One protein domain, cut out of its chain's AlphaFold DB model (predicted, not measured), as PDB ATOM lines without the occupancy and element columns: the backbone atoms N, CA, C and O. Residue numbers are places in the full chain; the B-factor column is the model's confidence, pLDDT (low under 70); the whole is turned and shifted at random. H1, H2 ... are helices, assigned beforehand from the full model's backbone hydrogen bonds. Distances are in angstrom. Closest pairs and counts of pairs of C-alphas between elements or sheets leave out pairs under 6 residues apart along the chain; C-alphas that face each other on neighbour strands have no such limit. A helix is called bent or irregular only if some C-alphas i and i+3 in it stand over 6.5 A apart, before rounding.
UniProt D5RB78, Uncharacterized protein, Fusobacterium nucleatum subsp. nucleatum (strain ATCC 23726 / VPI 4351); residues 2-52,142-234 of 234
ATOM      1  N   ALA A   2      92.042  45.795  48.053       55.75
ATOM      2  CA  ALA A   2      90.923  46.165  47.163       55.75
ATOM      3  C   ALA A   2      89.975  44.986  46.842       55.75
ATOM      4  O   ALA A   2      88.758  45.144  46.895       55.75
ATOM      5  N   LEU A   3      90.521  43.787  46.588       63.38
ATOM      6  CA  LEU A   3      89.725  42.576  46.351       63.38
ATOM      7  C   LEU A   3      88.858  42.201  47.561       63.38
ATOM      8  O   LEU A   3      87.682  41.893  47.389       63.38
ATOM      9  N   ASP A   4      89.432  42.250  48.764       65.75
ATOM     10  CA  ASP A   4      88.759  41.854  50.006       65.75
ATOM     11  C   ASP A   4      87.565  42.774  50.281       65.75
ATOM     12  O   ASP A   4      86.454  42.297  50.503       65.75
ATOM     13  N   THR A   5      87.763  44.091  50.153       65.50
ATOM     14  CA  THR A   5      86.706  45.095  50.340       65.50
ATOM     15  C   THR A   5      85.579  44.939  49.321       65.50
ATOM     16  O   THR A   5      84.403  45.077  49.670       65.50
ATOM     17  N   VAL A   6      85.901  44.620  48.063       67.94
ATOM     18  CA  VAL A   6      84.881  44.439  47.025       67.94
ATOM     19  C   VAL A   6      84.127  43.124  47.198       67.94
ATOM     20  O   VAL A   6      82.895  43.138  47.187       67.94
ATOM     21  N   CYS A   7      84.827  42.007  47.411       71.44
ATOM     22  CA  CYS A   7      84.188  40.715  47.678       71.44
ATOM     23  C   CYS A   7      83.261  40.811  48.889       71.44
ATOM     24  O   CYS A   7      82.135  40.328  48.837       71.44
ATOM     25  N   TYR A   8      83.696  41.506  49.939       73.00
ATOM     26  CA  TYR A   8      82.898  41.779  51.126       73.00
ATOM     27  C   TYR A   8      81.653  42.630  50.838       73.00
ATOM     28  O   TYR A   8      80.553  42.277  51.265       73.00
ATOM     29  N   SER A   9      81.793  43.716  50.074       71.62
ATOM     30  CA  SER A   9      80.666  44.595  49.726       71.62
ATOM     31  C   SER A   9      79.611  43.862  48.893       71.62
ATOM     32  O   SER A   9      78.413  43.951  49.166       71.62
ATOM     33  N   VAL A  10      80.059  43.071  47.911       74.31
ATOM     34  CA  VAL A  10      79.192  42.190  47.118       74.31
ATOM     35  C   VAL A  10      78.543  41.132  48.013       74.31
ATOM     36  O   VAL A  10      77.354  40.854  47.868       74.31
ATOM     37  N   TRP A  11      79.287  40.578  48.971       80.00
ATOM     38  CA  TRP A  11      78.791  39.552  49.883       80.00
ATOM     39  C   TRP A  11      77.672  40.055  50.799       80.00
ATOM     40  O   TRP A  11      76.634  39.402  50.899       80.00
ATOM     41  N   ILE A  12      77.819  41.243  51.397       78.44
ATOM     42  CA  ILE A  12      76.740  41.876  52.173       78.44
ATOM     43  C   ILE A  12      75.494  42.057  51.307       78.44
ATOM     44  O   ILE A  12      74.399  41.683  51.725       78.44
ATOM     45  N   ALA A  13      75.650  42.605  50.098       76.69
ATOM     46  CA  ALA A  13      74.522  42.840  49.201       76.69
ATOM     47  C   ALA A  13      73.792  41.533  48.841       76.69
ATOM     48  O   ALA A  13      72.560  41.486  48.851       76.69
ATOM     49  N   LEU A  14      74.541  40.455  48.580       80.75
ATOM     50  CA  LEU A  14      73.984  39.128  48.313       80.75
ATOM     51  C   LEU A  14      73.243  38.554  49.525       80.75
ATOM     52  O   LEU A  14      72.143  38.030  49.359       80.75
ATOM     53  N   LEU A  15      73.802  38.671  50.732       83.12
ATOM     54  CA  LEU A  15      73.159  38.182  51.953       83.12
ATOM     55  C   LEU A  15      71.881  38.956  52.282       83.12
ATOM     56  O   LEU A  15      70.863  38.333  52.570       83.12
ATOM     57  N   LEU A  16      71.888  40.287  52.152       79.94
ATOM     58  CA  LEU A  16      70.682  41.108  52.308       79.94
ATOM     59  C   LEU A  16      69.606  40.734  51.275       79.94
ATOM     60  O   LEU A  16      68.424  40.653  51.599       79.94
ATOM     61  N   LEU A  17      70.005  40.423  50.040       81.00
ATOM     62  CA  LEU A  17      69.096  39.922  49.007       81.00
ATOM     63  C   LEU A  17      68.603  38.491  49.281       81.00
ATOM     64  O   LEU A  17      67.533  38.122  48.793       81.00
ATOM     65  N   MET A  18      69.349  37.683  50.033       83.44
ATOM     66  CA  MET A  18      68.939  36.343  50.454       83.44
ATOM     67  C   MET A  18      67.947  36.355  51.623       83.44
ATOM     68  O   MET A  18      67.197  35.389  51.751       83.44
ATOM     69  N   VAL A  19      67.840  37.449  52.390       83.19
ATOM     70  CA  VAL A  19      66.865  37.598  53.495       83.19
ATOM     71  C   VAL A  19      65.438  37.274  53.037       83.19
ATOM     72  O   VAL A  19      64.732  36.512  53.689       83.19
ATOM     73  N   ARG A  20      65.023  37.755  51.855       82.88
ATOM     74  CA  ARG A  20      63.695  37.461  51.265       82.88
ATOM     75  C   ARG A  20      63.463  35.987  50.906       82.88
ATOM     76  O   ARG A  20      62.332  35.601  50.621       82.88
ATOM     77  N   TYR A  21      64.515  35.174  50.863       84.56
ATOM     78  CA  TYR A  21      64.452  33.741  50.576       84.56
ATOM     79  C   TYR A  21      64.682  32.872  51.820       84.56
ATOM     80  O   TYR A  21      64.780  31.652  51.672       84.56
ATOM     81  N   SER A  22      64.704  33.466  53.020       82.44
ATOM     82  CA  SER A  22      64.879  32.773  54.307       82.44
ATOM     83  C   SER A  22      64.021  31.520  54.428       82.44
ATOM     84  O   SER A  22      64.555  30.427  54.558       82.44
ATOM     85  N   SER A  23      62.711  31.638  54.202       79.06
ATOM     86  CA  SER A  23      61.772  30.514  54.294       79.06
ATOM     87  C   SER A  23      62.149  29.317  53.408       79.06
ATOM     88  O   SER A  23      61.949  28.168  53.797       79.06
ATOM     89  N   LYS A  24      62.721  29.544  52.215       83.94
ATOM     90  CA  LYS A  24      63.153  28.443  51.336       83.94
ATOM     91  C   LYS A  24      64.399  27.749  51.874       83.94
ATOM     92  O   LYS A  24      64.491  26.528  51.781       83.94
ATOM     93  N   TRP A  25      65.338  28.520  52.414       83.69
ATOM     94  CA  TRP A  25      66.543  27.986  53.037       83.69
ATOM     95  C   TRP A  25      66.205  27.215  54.310       83.69
ATOM     96  O   TRP A  25      66.592  26.058  54.429       83.69
ATOM     97  N   ASP A  26      65.407  27.810  55.193       83.12
ATOM     98  CA  ASP A  26      65.023  27.229  56.480       83.12
ATOM     99  C   ASP A  26      64.266  25.907  56.289       83.12
ATOM    100  O   ASP A  26      64.517  24.926  56.988       83.12
ATOM    101  N   ASN A  27      63.416  25.820  55.259       82.88
ATOM    102  CA  ASN A  27      62.767  24.565  54.874       82.88
ATOM    103  C   ASN A  27      63.756  23.524  54.319       82.88
ATOM    104  O   ASN A  27      63.608  22.329  54.577       82.88
ATOM    105  N   ALA A  28      64.768  23.951  53.559       83.12
ATOM    106  CA  ALA A  28      65.779  23.058  52.994       83.12
ATOM    107  C   ALA A  28      66.756  22.516  54.053       83.12
ATOM    108  O   ALA A  28      67.219  21.376  53.935       83.12
ATOM    109  N   THR A  29      67.053  23.307  55.087       81.75
ATOM    110  CA  THR A  29      67.920  22.928  56.214       81.75
ATOM    111  C   THR A  29      67.148  22.341  57.392       81.75
ATOM    112  O   THR A  29      67.774  21.850  58.328       81.75
ATOM    113  N   LYS A  30      65.805  22.331  57.328       80.31
ATOM    114  CA  LYS A  30      64.905  21.946  58.429       80.31
ATOM    115  C   LYS A  30      65.236  22.713  59.714       80.31
ATOM    116  O   LYS A  30      65.333  22.119  60.786       80.31
ATOM    117  N   ALA A  31      65.474  24.013  59.574       77.12
ATOM    118  CA  ALA A  31      65.935  24.848  60.666       77.12
ATOM    119  C   ALA A  31      64.905  24.947  61.797       77.12
ATOM    120  O   ALA A  31      63.711  25.122  61.552       77.12
ATOM    121  N   ASP A  32      65.388  24.877  63.038       73.44
ATOM    122  CA  ASP A  32      64.580  25.130  64.231       73.44
ATOM    123  C   ASP A  32      64.817  26.562  64.728       73.44
ATOM    124  O   ASP A  32      65.741  26.839  65.495       73.44
ATOM    125  N   THR A  33      63.962  27.485  64.287       69.44
ATOM    126  CA  THR A  33      64.034  28.906  64.663       69.44
ATOM    127  C   THR A  33      63.537  29.172  66.085       69.44
ATOM    128  O   THR A  33      63.741  30.270  66.606       69.44
ATOM    129  N   SER A  34      62.928  28.187  66.763       69.44
ATOM    130  CA  SER A  34      62.312  28.383  68.084       69.44
ATOM    131  C   SER A  34      63.320  28.819  69.150       69.44
ATOM    132  O   SER A  34      63.019  29.666  69.991       69.44
ATOM    133  N   LYS A  35      64.551  28.297  69.088       68.50
ATOM    134  CA  LYS A  35      65.628  28.641  70.028       68.50
ATOM    135  C   LYS A  35      66.165  30.047  69.801       68.50
ATOM    136  O   LYS A  35      66.396  30.764  70.772       68.50
ATOM    137  N   LEU A  36      66.350  30.443  68.540       67.00
ATOM    138  CA  LEU A  36      66.802  31.791  68.201       67.00
ATOM    139  C   LEU A  36      65.736  32.818  68.601       67.00
ATOM    140  O   LEU A  36      66.066  33.824  69.223       67.00
ATOM    141  N   GLN A  37      64.462  32.508  68.344       69.44
ATOM    142  CA  GLN A  37      63.324  33.323  68.764       69.44
ATOM    143  C   GLN A  37      63.274  33.477  70.289       69.44
ATOM    144  O   GLN A  37      63.164  34.591  70.776       69.44
ATOM    145  N   ALA A  38      63.443  32.397  71.059       70.94
ATOM    146  CA  ALA A  38      63.427  32.465  72.521       70.94
ATOM    147  C   ALA A  38      64.568  33.326  73.096       70.94
ATOM    148  O   ALA A  38      64.353  34.093  74.036       70.94
ATOM    149  N   VAL A  39      65.778  33.220  72.532       67.25
ATOM    150  CA  VAL A  39      66.927  34.052  72.931       67.25
ATOM    151  C   VAL A  39      66.701  35.512  72.540       67.25
ATOM    152  O   VAL A  39      66.976  36.407  73.337       67.25
ATOM    153  N   ALA A  40      66.164  35.756  71.347       65.88
ATOM    154  CA  ALA A  40      65.834  37.092  70.878       65.88
ATOM    155  C   ALA A  40      64.722  37.746  71.696       65.88
ATOM    156  O   ALA A  40      64.844  38.909  72.053       65.88
ATOM    157  N   ASP A  41      63.672  37.006  72.045       72.12
ATOM    158  CA  ASP A  41      62.561  37.497  72.858       72.12
ATOM    159  C   ASP A  41      63.022  37.792  74.293       72.12
ATOM    160  O   ASP A  41      62.576  38.763  74.907       72.12
ATOM    161  N   ALA A  42      63.944  36.987  74.833       68.88
ATOM    162  CA  ALA A  42      64.584  37.256  76.118       68.88
ATOM    163  C   ALA A  42      65.463  38.517  76.059       68.88
ATOM    164  O   ALA A  42      65.345  39.378  76.929       68.88
ATOM    165  N   ALA A  43      66.287  38.662  75.016       64.44
ATOM    166  CA  ALA A  43      67.115  39.848  74.804       64.44
ATOM    167  C   ALA A  43      66.257  41.110  74.598       64.44
ATOM    168  O   ALA A  43      66.489  42.125  75.246       64.44
ATOM    169  N   ALA A  44      65.211  41.027  73.772       65.19
ATOM    170  CA  ALA A  44      64.276  42.115  73.516       65.19
ATOM    171  C   ALA A  44      63.524  42.531  74.786       65.19
ATOM    172  O   ALA A  44      63.364  43.722  75.027       65.19
ATOM    173  N   LYS A  45      63.116  41.582  75.641       67.75
ATOM    174  CA  LYS A  45      62.493  41.894  76.939       67.75
ATOM    175  C   LYS A  45      63.428  42.624  77.898       67.75
ATOM    176  O   LYS A  45      62.957  43.468  78.657       67.75
ATOM    177  N   GLU A  46      64.718  42.305  77.899       62.78
ATOM    178  CA  GLU A  46      65.698  43.020  78.723       62.78
ATOM    179  C   GLU A  46      65.958  44.433  78.179       62.78
ATOM    180  O   GLU A  46      65.984  45.385  78.956       62.78
ATOM    181  N   VAL A  47      66.018  44.600  76.853       60.19
ATOM    182  CA  VAL A  47      66.146  45.919  76.204       60.19
ATOM    183  C   VAL A  47      64.888  46.775  76.404       60.19
ATOM    184  O   VAL A  47      64.987  47.963  76.702       60.19
ATOM    185  N   GLU A  48      63.687  46.194  76.316       61.22
ATOM    186  CA  GLU A  48      62.425  46.915  76.543       61.22
ATOM    187  C   GLU A  48      62.267  47.403  77.985       61.22
ATOM    188  O   GLU A  48      61.761  48.506  78.201       61.22
ATOM    189  N   LYS A  49      62.734  46.632  78.977       56.94
ATOM    190  CA  LYS A  49      62.772  47.078  80.381       56.94
ATOM    191  C   LYS A  49      63.749  48.235  80.605       56.94
ATOM    192  O   LYS A  49      63.574  48.997  81.553       56.94
ATOM    193  N   GLU A  50      64.765  48.359  79.754       55.78
ATOM    194  CA  GLU A  50      65.818  49.371  79.846       55.78
ATOM    195  C   GLU A  50      65.627  50.555  78.878       55.78
ATOM    196  O   GLU A  50      66.517  51.402  78.809       55.78
ATOM    197  N   LYS A  51      64.469  50.690  78.196       53.09
ATOM    198  CA  LYS A  51      64.116  51.861  77.356       53.09
ATOM    199  C   LYS A  51      64.063  53.156  78.183       53.09
ATOM    200  O   LYS A  51      63.006  53.671  78.539       53.09
ATOM    201  N   LYS A  52      65.233  53.710  78.481       60.81
ATOM    202  CA  LYS A  52      65.428  55.073  78.956       60.81
ATOM    203  C   LYS A  52      65.586  55.955  77.729       60.81
ATOM    204  O   LYS A  52      66.432  55.692  76.880       60.81
ATOM    205  N   VAL A 142      86.667  50.563  39.447       62.84
ATOM    206  CA  VAL A 142      87.543  50.599  38.269       62.84
ATOM    207  C   VAL A 142      88.695  49.596  38.394       62.84
ATOM    208  O   VAL A 142      88.984  48.892  37.428       62.84
ATOM    209  N   ASP A 143      89.283  49.448  39.586       62.75
ATOM    210  CA  ASP A 143      90.353  48.466  39.842       62.75
ATOM    211  C   ASP A 143      89.842  47.018  39.816       62.75
ATOM    212  O   ASP A 143      90.599  46.075  39.587       62.75
ATOM    213  N   LEU A 144      88.536  46.829  40.016       57.97
ATOM    214  CA  LEU A 144      87.892  45.529  39.889       57.97
ATOM    215  C   LEU A 144      87.804  45.086  38.418       57.97
ATOM    216  O   LEU A 144      88.049  43.925  38.094       57.97
ATOM    217  N   LEU A 145      87.471  46.018  37.520       62.19
ATOM    218  CA  LEU A 145      87.269  45.747  36.093       62.19
ATOM    219  C   LEU A 145      88.581  45.488  35.341       62.19
ATOM    220  O   LEU A 145      88.581  44.782  34.334       62.19
ATOM    221  N   THR A 146      89.698  46.029  35.826       66.19
ATOM    222  CA  THR A 146      91.024  45.874  35.206       66.19
ATOM    223  C   THR A 146      91.687  44.536  35.540       66.19
ATOM    224  O   THR A 146      92.652  44.150  34.878       66.19
ATOM    225  N   ALA A 147      91.159  43.787  36.516       65.69
ATOM    226  CA  ALA A 147      91.759  42.554  37.015       65.69
ATOM    227  C   ALA A 147      90.723  41.405  37.162       65.69
ATOM    228  O   ALA A 147      90.547  40.849  38.250       65.69
ATOM    229  N   PRO A 148      90.046  40.988  36.068       67.19
ATOM    230  CA  PRO A 148      88.894  40.075  36.107       67.19
ATOM    231  C   PRO A 148      89.193  38.704  36.729       67.19
ATOM    232  O   PRO A 148      88.321  38.116  37.367       67.19
ATOM    233  N   MET A 149      90.431  38.208  36.620       69.81
ATOM    234  CA  MET A 149      90.838  36.954  37.270       69.81
ATOM    235  C   MET A 149      90.732  37.006  38.800       69.81
ATOM    236  O   MET A 149      90.415  35.994  39.419       69.81
ATOM    237  N   TRP A 150      90.939  38.165  39.428       68.31
ATOM    238  CA  TRP A 150      90.837  38.296  40.885       68.31
ATOM    239  C   TRP A 150      89.393  38.205  41.373       68.31
ATOM    240  O   TRP A 150      89.142  37.585  42.405       68.31
ATOM    241  N   ILE A 151      88.437  38.726  40.597       70.44
ATOM    242  CA  ILE A 151      87.004  38.547  40.871       70.44
ATOM    243  C   ILE A 151      86.652  37.060  40.860       70.44
ATOM    244  O   ILE A 151      85.950  36.593  41.751       70.44
ATOM    245  N   VAL A 152      87.163  36.304  39.880       76.81
ATOM    246  CA  VAL A 152      86.915  34.858  39.773       76.81
ATOM    247  C   VAL A 152      87.431  34.124  41.010       76.81
ATOM    248  O   VAL A 152      86.704  33.308  41.570       76.81
ATOM    249  N   TYR A 153      88.636  34.448  41.488       77.81
ATOM    250  CA  TYR A 153      89.167  33.865  42.724       77.81
ATOM    251  C   TYR A 153      88.340  34.237  43.959       77.81
ATOM    252  O   TYR A 153      88.025  33.362  44.765       77.81
ATOM    253  N   GLY A 154      87.935  35.502  44.092       75.25
ATOM    254  CA  GLY A 154      87.076  35.950  45.191       75.25
ATOM    255  C   GLY A 154      85.712  35.254  45.191       75.25
ATOM    256  O   GLY A 154      85.256  34.764  46.225       75.25
ATOM    257  N   LEU A 155      85.095  35.124  44.015       77.44
ATOM    258  CA  LEU A 155      83.826  34.421  43.839       77.44
ATOM    259  C   LEU A 155      83.963  32.921  44.129       77.44
ATOM    260  O   LEU A 155      83.068  32.327  44.720       77.44
ATOM    261  N   PHE A 156      85.085  32.310  43.743       84.00
ATOM    262  CA  PHE A 156      85.371  30.903  44.011       84.00
ATOM    263  C   PHE A 156      85.514  30.624  45.513       84.00
ATOM    264  O   PHE A 156      84.902  29.687  46.025       84.00
ATOM    265  N   ILE A 157      86.248  31.472  46.240       83.12
ATOM    266  CA  ILE A 157      86.378  31.373  47.702       83.12
ATOM    267  C   ILE A 157      85.014  31.564  48.373       83.12
ATOM    268  O   ILE A 157      84.645  30.776  49.243       83.12
ATOM    269  N   LEU A 158      84.231  32.556  47.934       80.12
ATOM    270  CA  LEU A 158      82.866  32.759  48.421       80.12
ATOM    271  C   LEU A 158      81.971  31.548  48.136       80.12
ATOM    272  O   LEU A 158      81.211  31.139  49.006       80.12
ATOM    273  N   ALA A 159      82.083  30.926  46.962       85.12
ATOM    274  CA  ALA A 159      81.315  29.733  46.624       85.12
ATOM    275  C   ALA A 159      81.657  28.551  47.544       85.12
ATOM    276  O   ALA A 159      80.749  27.882  48.040       85.12
ATOM    277  N   ILE A 160      82.945  28.324  47.827       87.94
ATOM    278  CA  ILE A 160      83.383  27.310  48.798       87.94
ATOM    279  C   ILE A 160      82.832  27.632  50.188       87.94
ATOM    280  O   ILE A 160      82.286  26.751  50.853       87.94
ATOM    281  N   HIS A 161      82.930  28.891  50.614       87.75
ATOM    282  CA  HIS A 161      82.423  29.340  51.908       87.75
ATOM    283  C   HIS A 161      80.916  29.096  52.045       87.75
ATOM    284  O   HIS A 161      80.468  28.533  53.041       87.75
ATOM    285  N   VAL A 162      80.131  29.430  51.018       85.62
ATOM    286  CA  VAL A 162      78.683  29.170  50.980       85.62
ATOM    287  C   VAL A 162      78.375  27.685  51.011       85.62
ATOM    288  O   VAL A 162      77.482  27.271  51.747       85.62
ATOM    289  N   ALA A 163      79.106  26.878  50.245       88.06
ATOM    290  CA  ALA A 163      78.915  25.436  50.235       88.06
ATOM    291  C   ALA A 163      79.183  24.831  51.622       88.06
ATOM    292  O   ALA A 163      78.371  24.049  52.115       88.06
ATOM    293  N   LEU A 164      80.267  25.242  52.287       88.81
ATOM    294  CA  LEU A 164      80.582  24.820  53.653       88.81
ATOM    295  C   LEU A 164      79.499  25.258  54.643       88.81
ATOM    296  O   LEU A 164      79.008  24.438  55.416       88.81
ATOM    297  N   MET A 165      79.077  26.522  54.584       85.81
ATOM    298  CA  MET A 165      78.012  27.047  55.438       85.81
ATOM    299  C   MET A 165      76.678  26.328  55.219       85.81
ATOM    300  O   MET A 165      75.968  26.068  56.184       85.81
ATOM    301  N   PHE A 166      76.351  25.950  53.981       86.69
ATOM    302  CA  PHE A 166      75.154  25.171  53.665       86.69
ATOM    303  C   PHE A 166      75.223  23.735  54.203       86.69
ATOM    304  O   PHE A 166      74.238  23.196  54.706       86.69
ATOM    305  N   VAL A 167      76.391  23.091  54.124       87.31
ATOM    306  CA  VAL A 167      76.583  21.753  54.700       87.31
ATOM    307  C   VAL A 167      76.458  21.802  56.224       87.31
ATOM    308  O   VAL A 167      75.756  20.975  56.806       87.31
ATOM    309  N   LEU A 168      77.084  22.793  56.865       86.31
ATOM    310  CA  LEU A 168      76.989  22.994  58.310       86.31
ATOM    311  C   LEU A 168      75.556  23.323  58.734       86.31
ATOM    312  O   LEU A 168      75.051  22.718  59.677       86.31
ATOM    313  N   SER A 169      74.860  24.201  58.011       85.56
ATOM    314  CA  SER A 169      73.480  24.559  58.337       85.56
ATOM    315  C   SER A 169      72.533  23.369  58.237       85.56
ATOM    316  O   SER A 169      71.646  23.227  59.073       85.56
ATOM    317  N   LYS A 170      72.759  22.460  57.283       83.56
ATOM    318  CA  LYS A 170      71.988  21.220  57.157       83.56
ATOM    319  C   LYS A 170      72.313  20.192  58.244       83.56
ATOM    320  O   LYS A 170      71.436  19.433  58.640       83.56
ATOM    321  N   MET A 171      73.556  20.150  58.723       84.75
ATOM    322  CA  MET A 171      73.972  19.245  59.799       84.75
ATOM    323  C   MET A 171      73.443  19.706  61.163       84.75
ATOM    324  O   MET A 171      72.916  18.905  61.933       84.75
ATOM    325  N   PHE A 172      73.554  21.004  61.447       83.25
ATOM    326  CA  PHE A 172      73.183  21.600  62.731       83.25
ATOM    327  C   PHE A 172      71.766  22.183  62.763       83.25
ATOM    328  O   PHE A 172      71.341  22.660  63.813       83.25
ATOM    329  N   HIS A 173      71.026  22.096  61.653       82.62
ATOM    330  CA  HIS A 173      69.667  22.629  61.504       82.62
ATOM    331  C   HIS A 173      69.601  24.137  61.796       82.62
ATOM    332  O   HIS A 173      68.728  24.614  62.522       82.62
ATOM    333  N   TRP A 174      70.560  24.890  61.252       83.31
ATOM    334  CA  TRP A 174      70.622  26.344  61.407       83.31
ATOM    335  C   TRP A 174      69.762  27.060  60.368       83.31
ATOM    336  O   TRP A 174      69.735  26.687  59.188       83.31
ATOM    337  N   ASP A 175      69.092  28.116  60.827       85.62
ATOM    338  CA  ASP A 175      68.346  29.034  59.973       85.62
ATOM    339  C   ASP A 175      69.281  29.958  59.182       85.62
ATOM    340  O   ASP A 175      70.482  30.094  59.461       85.62
ATOM    341  N   LEU A 176      68.728  30.590  58.149       85.44
ATOM    342  CA  LEU A 176      69.490  31.491  57.297       85.44
ATOM    343  C   LEU A 176      70.003  32.715  58.071       85.44
ATOM    344  O   LEU A 176      71.089  33.201  57.757       85.44
ATOM    345  N   CYS A 177      69.287  33.196  59.091       85.69
ATOM    346  CA  CYS A 177      69.708  34.345  59.895       85.69
ATOM    347  C   CYS A 177      71.016  34.052  60.638       85.69
ATOM    348  O   CYS A 177      71.983  34.808  60.516       85.69
ATOM    349  N   MET A 178      71.088  32.924  61.341       83.81
ATOM    350  CA  MET A 178      72.259  32.482  62.088       83.81
ATOM    351  C   MET A 178      73.448  32.246  61.152       83.81
ATOM    352  O   MET A 178      74.549  32.715  61.433       83.81
ATOM    353  N   VAL A 179      73.225  31.599  60.004       88.12
ATOM    354  CA  VAL A 179      74.284  31.328  59.014       88.12
ATOM    355  C   VAL A 179      74.803  32.617  58.372       88.12
ATOM    356  O   VAL A 179      76.013  32.800  58.249       88.12
ATOM    357  N   SER A 180      73.908  33.535  57.996       87.06
ATOM    358  CA  SER A 180      74.274  34.841  57.422       87.06
ATOM    359  C   SER A 180      75.089  35.664  58.417       87.06
ATOM    360  O   SER A 180      76.133  36.219  58.073       87.06
ATOM    361  N   THR A 181      74.628  35.699  59.666       85.50
ATOM    362  CA  THR A 181      75.257  36.449  60.757       85.50
ATOM    363  C   THR A 181      76.619  35.859  61.114       85.50
ATOM    364  O   THR A 181      77.593  36.601  61.215       85.50
ATOM    365  N   ALA A 182      76.735  34.530  61.217       85.19
ATOM    366  CA  ALA A 182      78.006  33.837  61.440       85.19
ATOM    367  C   ALA A 182      78.990  34.052  60.282       85.19
ATOM    368  O   ALA A 182      80.174  34.308  60.501       85.19
ATOM    369  N   SER A 183      78.502  34.001  59.040       87.75
ATOM    370  CA  SER A 183      79.327  34.265  57.865       87.75
ATOM    371  C   SER A 183      79.891  35.684  57.874       87.75
ATOM    372  O   SER A 183      81.058  35.860  57.524       87.75
ATOM    373  N   LEU A 184      79.089  36.689  58.239       84.25
ATOM    374  CA  LEU A 184      79.569  38.067  58.351       84.25
ATOM    375  C   LEU A 184      80.442  38.273  59.582       84.25
ATOM    376  O   LEU A 184      81.413  39.004  59.483       84.25
ATOM    377  N   ALA A 185      80.213  37.570  60.688       82.06
ATOM    378  CA  ALA A 185      81.144  37.586  61.814       82.06
ATOM    379  C   ALA A 185      82.542  37.063  61.421       82.06
ATOM    380  O   ALA A 185      83.536  37.525  61.974       82.06
ATOM    381  N   ASN A 186      82.622  36.150  60.443       80.44
ATOM    382  CA  ASN A 186      83.881  35.574  59.963       80.44
ATOM    383  C   ASN A 186      84.568  36.395  58.852       80.44
ATOM    384  O   ASN A 186      85.785  36.523  58.858       80.44
ATOM    385  N   ILE A 187      83.806  36.926  57.886       74.94
ATOM    386  CA  ILE A 187      84.354  37.642  56.709       74.94
ATOM    387  C   ILE A 187      84.258  39.167  56.865       74.94
ATOM    388  O   ILE A 187      85.111  39.905  56.386       74.94
ATOM    389  N   GLY A 188      83.191  39.639  57.503       63.09
ATOM    390  CA  GLY A 188      82.783  41.041  57.549       63.09
ATOM    391  C   GLY A 188      82.966  41.760  58.882       63.09
ATOM    392  O   GLY A 188      82.755  42.972  58.967       63.09
ATOM    393  N   GLY A 189      83.349  41.018  59.916       69.25
ATOM    394  CA  GLY A 189      83.623  41.521  61.253       69.25
ATOM    395  C   GLY A 189      82.387  41.951  62.048       69.25
ATOM    396  O   GLY A 189      81.231  41.734  61.679       69.25
ATOM    397  N   SER A 190      82.665  42.594  63.183       66.25
ATOM    398  CA  SER A 190      81.672  43.009  64.180       66.25
ATOM    399  C   SER A 190      80.691  44.074  63.698       66.25
ATOM    400  O   SER A 190      79.641  44.253  64.308       66.25
ATOM    401  N   ALA A 191      81.017  44.756  62.602       67.06
ATOM    402  CA  ALA A 191      80.180  45.787  62.021       67.06
ATOM    403  C   ALA A 191      78.996  45.178  61.244       67.06
ATOM    404  O   ALA A 191      77.838  45.482  61.508       67.06
ATOM    405  N   SER A 192      79.250  44.280  60.295       72.50
ATOM    406  CA  SER A 192      78.210  43.838  59.353       72.50
ATOM    407  C   SER A 192      77.300  42.725  59.857       72.50
ATOM    408  O   SER A 192      76.166  42.617  59.384       72.50
ATOM    409  N   ALA A 193      77.742  41.928  60.833       80.44
ATOM    410  CA  ALA A 193      76.913  40.893  61.448       80.44
ATOM    411  C   ALA A 193      75.601  41.451  62.069       80.44
ATOM    412  O   ALA A 193      74.538  40.914  61.756       80.44
ATOM    413  N   PRO A 194      75.610  42.557  62.845       70.62
ATOM    414  CA  PRO A 194      74.386  43.229  63.294       70.62
ATOM    415  C   PRO A 194      73.450  43.681  62.170       70.62
ATOM    416  O   PRO A 194      72.237  43.561  62.319       70.62
ATOM    417  N   ILE A 195      73.991  44.190  61.052       73.00
ATOM    418  CA  ILE A 195      73.183  44.713  59.932       73.00
ATOM    419  C   ILE A 195      72.352  43.598  59.309       73.00
ATOM    420  O   ILE A 195      71.162  43.768  59.061       73.00
ATOM    421  N   VAL A 196      72.978  42.451  59.032       80.19
ATOM    422  CA  VAL A 196      72.240  41.348  58.414       80.19
ATOM    423  C   VAL A 196      71.248  40.741  59.399       80.19
ATOM    424  O   VAL A 196      70.140  40.416  58.992       80.19
ATOM    425  N   ALA A 197      71.601  40.642  60.686       80.69
ATOM    426  CA  ALA A 197      70.711  40.117  61.716       80.69
ATOM    427  C   ALA A 197      69.457  40.994  61.877       80.69
ATOM    428  O   ALA A 197      68.338  40.480  61.867       80.69
ATOM    429  N   SER A 198      69.632  42.319  61.937       72.31
ATOM    430  CA  SER A 198      68.521  43.270  62.049       72.31
ATOM    431  C   SER A 198      67.634  43.305  60.801       72.31
ATOM    432  O   SER A 198      66.440  43.581  60.918       72.31
ATOM    433  N   ALA A 199      68.174  42.953  59.628       77.44
ATOM    434  CA  ALA A 199      67.395  42.801  58.401       77.44
ATOM    435  C   ALA A 199      66.408  41.615  58.449       77.44
ATOM    436  O   ALA A 199      65.391  41.661  57.757       77.44
ATOM    437  N   TYR A 200      66.670  40.578  59.258       80.00
ATOM    438  CA  TYR A 200      65.707  39.495  59.511       80.00
ATOM    439  C   TYR A 200      64.675  39.893  60.568       80.00
ATOM    440  O   TYR A 200      63.474  39.721  60.361       80.00
ATOM    441  N   ASN A 201      65.141  40.413  61.704       73.69
ATOM    442  CA  ASN A 201      64.297  40.952  62.764       73.69
ATOM    443  C   ASN A 201      65.118  41.954  63.595       73.69
ATOM    444  O   ASN A 201      66.212  41.594  64.037       73.69
ATOM    445  N   PRO A 202      64.611  43.167  63.883       64.88
ATOM    446  CA  PRO A 202      65.297  44.127  64.750       64.88
ATOM    447  C   PRO A 202      65.735  43.539  66.101       64.88
ATOM    448  O   PRO A 202      66.825  43.841  66.575       64.88
ATOM    449  N   SER A 203      64.952  42.620  66.679       65.56
ATOM    450  CA  SER A 203      65.280  41.929  67.933       65.56
ATOM    451  C   SER A 203      66.529  41.039  67.850       65.56
ATOM    452  O   SER A 203      67.068  40.642  68.880       65.56
ATOM    453  N   TYR A 204      67.021  40.720  66.647       69.69
ATOM    454  CA  TYR A 204      68.233  39.922  66.444       69.69
ATOM    455  C   TYR A 204      69.510  40.770  66.363       69.69
ATOM    456  O   TYR A 204      70.606  40.207  66.373       69.69
ATOM    457  N   ALA A 205      69.406  42.105  66.336       64.50
ATOM    458  CA  ALA A 205      70.563  42.999  66.254       64.50
ATOM    459  C   ALA A 205      71.583  42.725  67.375       64.50
ATOM    460  O   ALA A 205      72.771  42.555  67.100       64.50
ATOM    461  N   GLY A 206      71.113  42.573  68.621       62.66
ATOM    462  CA  GLY A 206      71.969  42.263  69.771       62.66
ATOM    463  C   GLY A 206      72.710  40.926  69.641       62.66
ATOM    464  O   GLY A 206      73.890  40.833  69.980       62.66
ATOM    465  N   ILE A 207      72.063  39.904  69.072       70.31
ATOM    466  CA  ILE A 207      72.702  38.610  68.786       70.31
ATOM    467  C   ILE A 207      73.793  38.794  67.723       70.31
ATOM    468  O   ILE A 207      74.903  38.285  67.885       70.31
ATOM    469  N   GLY A 208      73.512  39.571  66.673       71.06
ATOM    470  CA  GLY A 208      74.483  39.905  65.633       71.06
ATOM    471  C   GLY A 208      75.708  40.653  66.161       71.06
ATOM    472  O   GLY A 208      76.828  40.333  65.761       71.06
ATOM    473  N   VAL A 209      75.526  41.580  67.110       66.38
ATOM    474  CA  VAL A 209      76.633  42.275  67.795       66.38
ATOM    475  C   VAL A 209      77.499  41.279  68.557       66.38
ATOM    476  O   VAL A 209      78.716  41.264  68.371       66.38
ATOM    477  N   LEU A 210      76.894  40.410  69.370       67.81
ATOM    478  CA  LEU A 210      77.637  39.418  70.150       67.81
ATOM    479  C   LEU A 210      78.410  38.446  69.252       67.81
ATOM    480  O   LEU A 210      79.602  38.231  69.464       67.81
ATOM    481  N   MET A 211      77.764  37.902  68.216       78.75
ATOM    482  CA  MET A 211      78.414  37.006  67.254       78.75
ATOM    483  C   MET A 211      79.560  37.701  66.517       78.75
ATOM    484  O   MET A 211      80.629  37.117  66.363       78.75
ATOM    485  N   GLY A 212      79.361  38.952  66.103       73.88
ATOM    486  CA  GLY A 212      80.368  39.741  65.408       73.88
ATOM    487  C   GLY A 212      81.590  40.065  66.273       73.88
ATOM    488  O   GLY A 212      82.722  39.913  65.818       73.88
ATOM    489  N   VAL A 213      81.382  40.483  67.527       68.38
ATOM    490  CA  VAL A 213      82.477  40.787  68.467       68.38
ATOM    491  C   VAL A 213      83.249  39.520  68.838       68.38
ATOM    492  O   VAL A 213      84.480  39.531  68.817       68.38
ATOM    493  N   LEU A 214      82.553  38.418  69.130       71.81
ATOM    494  CA  LEU A 214      83.198  37.138  69.430       71.81
ATOM    495  C   LEU A 214      83.956  36.592  68.217       71.81
ATOM    496  O   LEU A 214      85.096  36.160  68.366       71.81
ATOM    497  N   GLY A 215      83.366  36.664  67.022       76.81
ATOM    498  CA  GLY A 215      84.016  36.266  65.774       76.81
ATOM    499  C   GLY A 215      85.302  37.051  65.521       76.81
ATOM    500  O   GLY A 215      86.338  36.451  65.245       76.81
ATOM    501  N   ALA A 216      85.275  38.373  65.716       72.31
ATOM    502  CA  ALA A 216      86.459  39.219  65.590       72.31
ATOM    503  C   ALA A 216      87.536  38.889  66.639       72.31
ATOM    504  O   ALA A 216      88.718  38.807  66.305       72.31
ATOM    505  N   ALA A 217      87.143  38.658  67.897       72.94
ATOM    506  CA  ALA A 217      88.075  38.270  68.953       72.94
ATOM    507  C   ALA A 217      88.769  36.943  68.622       72.94
ATOM    508  O   ALA A 217      89.997  36.870  68.604       72.94
ATOM    509  N   VAL A 218      87.985  35.913  68.297       79.31
ATOM    510  CA  VAL A 218      88.479  34.591  67.901       79.31
ATOM    511  C   VAL A 218      89.379  34.709  66.667       79.31
ATOM    512  O   VAL A 218      90.506  34.218  66.688       79.31
ATOM    513  N   GLY A 219      88.935  35.427  65.634       75.50
ATOM    514  CA  GLY A 219      89.695  35.655  64.406       75.50
ATOM    515  C   GLY A 219      91.060  36.299  64.652       75.50
ATOM    516  O   GLY A 219      92.056  35.819  64.118       75.50
ATOM    517  N   ASN A 220      91.142  37.312  65.520       74.50
ATOM    518  CA  ASN A 220      92.415  37.945  65.872       74.50
ATOM    519  C   ASN A 220      93.378  36.966  66.557       74.50
ATOM    520  O   ASN A 220      94.547  36.889  66.179       74.50
ATOM    521  N   PHE A 221      92.907  36.193  67.542       77.50
ATOM    522  CA  PHE A 221      93.761  35.230  68.245       77.50
ATOM    523  C   PHE A 221      94.242  34.098  67.327       77.50
ATOM    524  O   PHE A 221      95.434  33.783  67.316       77.50
ATOM    525  N   PHE A 222      93.346  33.512  66.525       80.81
ATOM    526  CA  PHE A 222      93.714  32.466  65.566       80.81
ATOM    527  C   PHE A 222      94.608  32.998  64.445       80.81
ATOM    528  O   PHE A 222      95.550  32.312  64.056       80.81
ATOM    529  N   GLY A 223      94.367  34.218  63.959       77.12
ATOM    530  CA  GLY A 223      95.192  34.867  62.942       77.12
ATOM    531  C   GLY A 223      96.635  35.056  63.405       77.12
ATOM    532  O   GLY A 223      97.563  34.664  62.698       77.12
ATOM    533  N   ILE A 224      96.830  35.556  64.630       75.00
ATOM    534  CA  ILE A 224      98.162  35.650  65.246       75.00
ATOM    535  C   ILE A 224      98.780  34.253  65.389       75.00
ATOM    536  O   ILE A 224      99.938  34.059  65.025       75.00
ATOM    537  N   GLY A 225      98.011  33.268  65.868       77.88
ATOM    538  CA  GLY A 225      98.483  31.891  66.044       77.88
ATOM    539  C   GLY A 225      98.964  31.241  64.742       77.88
ATOM    540  O   GLY A 225     100.068  30.701  64.692       77.88
ATOM    541  N   ILE A 226      98.181  31.341  63.666       82.44
ATOM    542  CA  ILE A 226      98.552  30.823  62.340       82.44
ATOM    543  C   ILE A 226      99.746  31.598  61.771       82.44
ATOM    544  O   ILE A 226     100.648  30.985  61.204       82.44
ATOM    545  N   GLY A 227      99.802  32.920  61.967       77.44
ATOM    546  CA  GLY A 227     100.949  33.739  61.567       77.44
ATOM    547  C   GLY A 227     102.259  33.286  62.219       77.44
ATOM    548  O   GLY A 227     103.291  33.222  61.551       77.44
ATOM    549  N   GLN A 228     102.219  32.892  63.496       75.06
ATOM    550  CA  GLN A 228     103.378  32.314  64.184       75.06
ATOM    551  C   GLN A 228     103.768  30.946  63.608       75.06
ATOM    552  O   GLN A 228     104.949  30.704  63.373       75.06
ATOM    553  N   ILE A 229     102.795  30.071  63.328       80.75
ATOM    554  CA  ILE A 229     103.051  28.747  62.736       80.75
ATOM    555  C   ILE A 229     103.702  28.882  61.354       80.75
ATOM    556  O   ILE A 229     104.679  28.197  61.065       80.75
ATOM    557  N   LEU A 230     103.201  29.789  60.513       77.88
ATOM    558  CA  LEU A 230     103.764  30.041  59.185       77.88
ATOM    559  C   LEU A 230     105.199  30.575  59.264       77.88
ATOM    560  O   LEU A 230     106.038  30.127  58.492       77.88
ATOM    561  N   LYS A 231     105.498  31.462  60.225       69.44
ATOM    562  CA  LYS A 231     106.861  31.972  60.456       69.44
ATOM    563  C   LYS A 231     107.828  30.889  60.954       69.44
ATOM    564  O   LYS A 231     109.015  30.983  60.692       69.44
ATOM    565  N   MET A 232     107.345  29.867  61.667       72.81
ATOM    566  CA  MET A 232     108.174  28.719  62.076       72.81
ATOM    567  C   MET A 232     108.461  27.743  60.926       72.81
ATOM    568  O   MET A 232     109.403  26.959  61.017       72.81
ATOM    569  N   LEU A 233     107.634  27.755  59.877       73.94
ATOM    570  CA  LEU A 233     107.778  26.906  58.692       73.94
ATOM    571  C   LEU A 233     108.568  27.578  57.552       73.94
ATOM    572  O   LEU A 233     108.904  26.890  56.587       73.94
ATOM    573  N   SER A 234     108.837  28.885  57.647       53.88
ATOM    574  CA  SER A 234     109.648  29.674  56.705       53.88
ATOM    575  C   SER A 234     111.084  29.832  57.184       53.88
ATOM    576  O   SER A 234     111.999  29.699  56.346       53.88
TER     577      SER A 234
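Overview. This is residues 2 to 52 and 142 to 234 of the 234 residues of an uncharacterized protein of Fusobacterium nucleatum subsp. nucleatum (strain ATCC 23726 / VPI 4351) (UniProt D5RB78). Four helices, H1, H6, H7 and H8, form an up-and-down bundle, each running against the one before it in the chain, with H6 in the middle. The long H5 and H1 make a V, meeting near their first residues, 150 to 155 of H5 and 3 to 7 of H1, and running the same way at 42 degrees; H2 and H3 lie by the end of the bundle where H8 begins, short H4 sits by the start of H1, and residues 220 to 234, of which 220 to 233 belong to H8, stick out as a free arm. The printed part has 144 residues with eight named helices, H1 to H8 in order, and no named strand; its class is all helix. It is only just compact, close to loose, with a radius of gyration of the C-alphas of 17.1 A, and elongated, spanning 53 by 34 by 33 A.

Along the chain. H1, residues 2 to 19, begins at C-alpha 2 (90.923, 46.165, 47.163) and is 26.3 A long. H2 is residues 22 to 29, and H3, residues 34 to 49, is 22.4 A long. After the cut come H4, residues 142 to 145, and H5, residues 148 to 172, 36.0 A long from C-alpha 148 (88.894, 40.075, 36.107). H6 is residues 176 to 187. H7, residues 189 to 200, is neither bent nor irregular, but only just: C-alphas 191 and 194 are 6.5 A apart. H8, residues 202 to 233, is 46.2 A long, ends at C-alpha 233 (107.778, 26.906, 58.692), and is only just irregular, with C-alphas 203 and 206 6.9 A apart.

Arrangement. H6 is the hub, touching five helices. H6 and H7 form a helical hairpin at a shallow tilt of 16 degrees, opposite ways, with the closest C-alphas, Thr 181 and Ala 193, 4.8 A apart. H7 and H8 form another at 31 degrees, closest at Ser 190 and Gly 212, 3.7 A. H1 touches H6 at a shallow tilt of 9 degrees, opposite ways, closest at Leu 15 and Ser 180, 6.5 A. H5 and H6 only just touch, with 3 pairs of C-alphas within 8 A, closest at Met 165 and Val 179, 6.7 A. H2 touches H6 about perpendicular, at 90 degrees, closest at Ser 22 and Leu 176, 5.6 A. Residues 40 to 44 of H3 touch residues 203 to 207 of H8, closest at Ala 44 and Ser 203, 5.7 A. Residues 2 to 6 of H1 touch H4, closest at Leu 3 and Leu 144, 7.3 A. H1 and H8 are apart. Every O i to N i+4 pair is within hydrogen-bond range in H1, H2, H3, H5 and H6, against 5 of 8 in H7 and 26 of 28 in H8; H4 is too short for such a pair.

Size, cuts and confidence. The C-alphas farthest apart, Lys 52 and Ser 234, are 55.6 A apart. Residues 53 to 141 are not printed, and C-alphas 52 and 142 are 46.5 A apart across the cut. The links printed whole are tight. Mean pLDDT of the printed part is 74.9; 46 residues are under 70, among them 42 to 52 and 142 to 150.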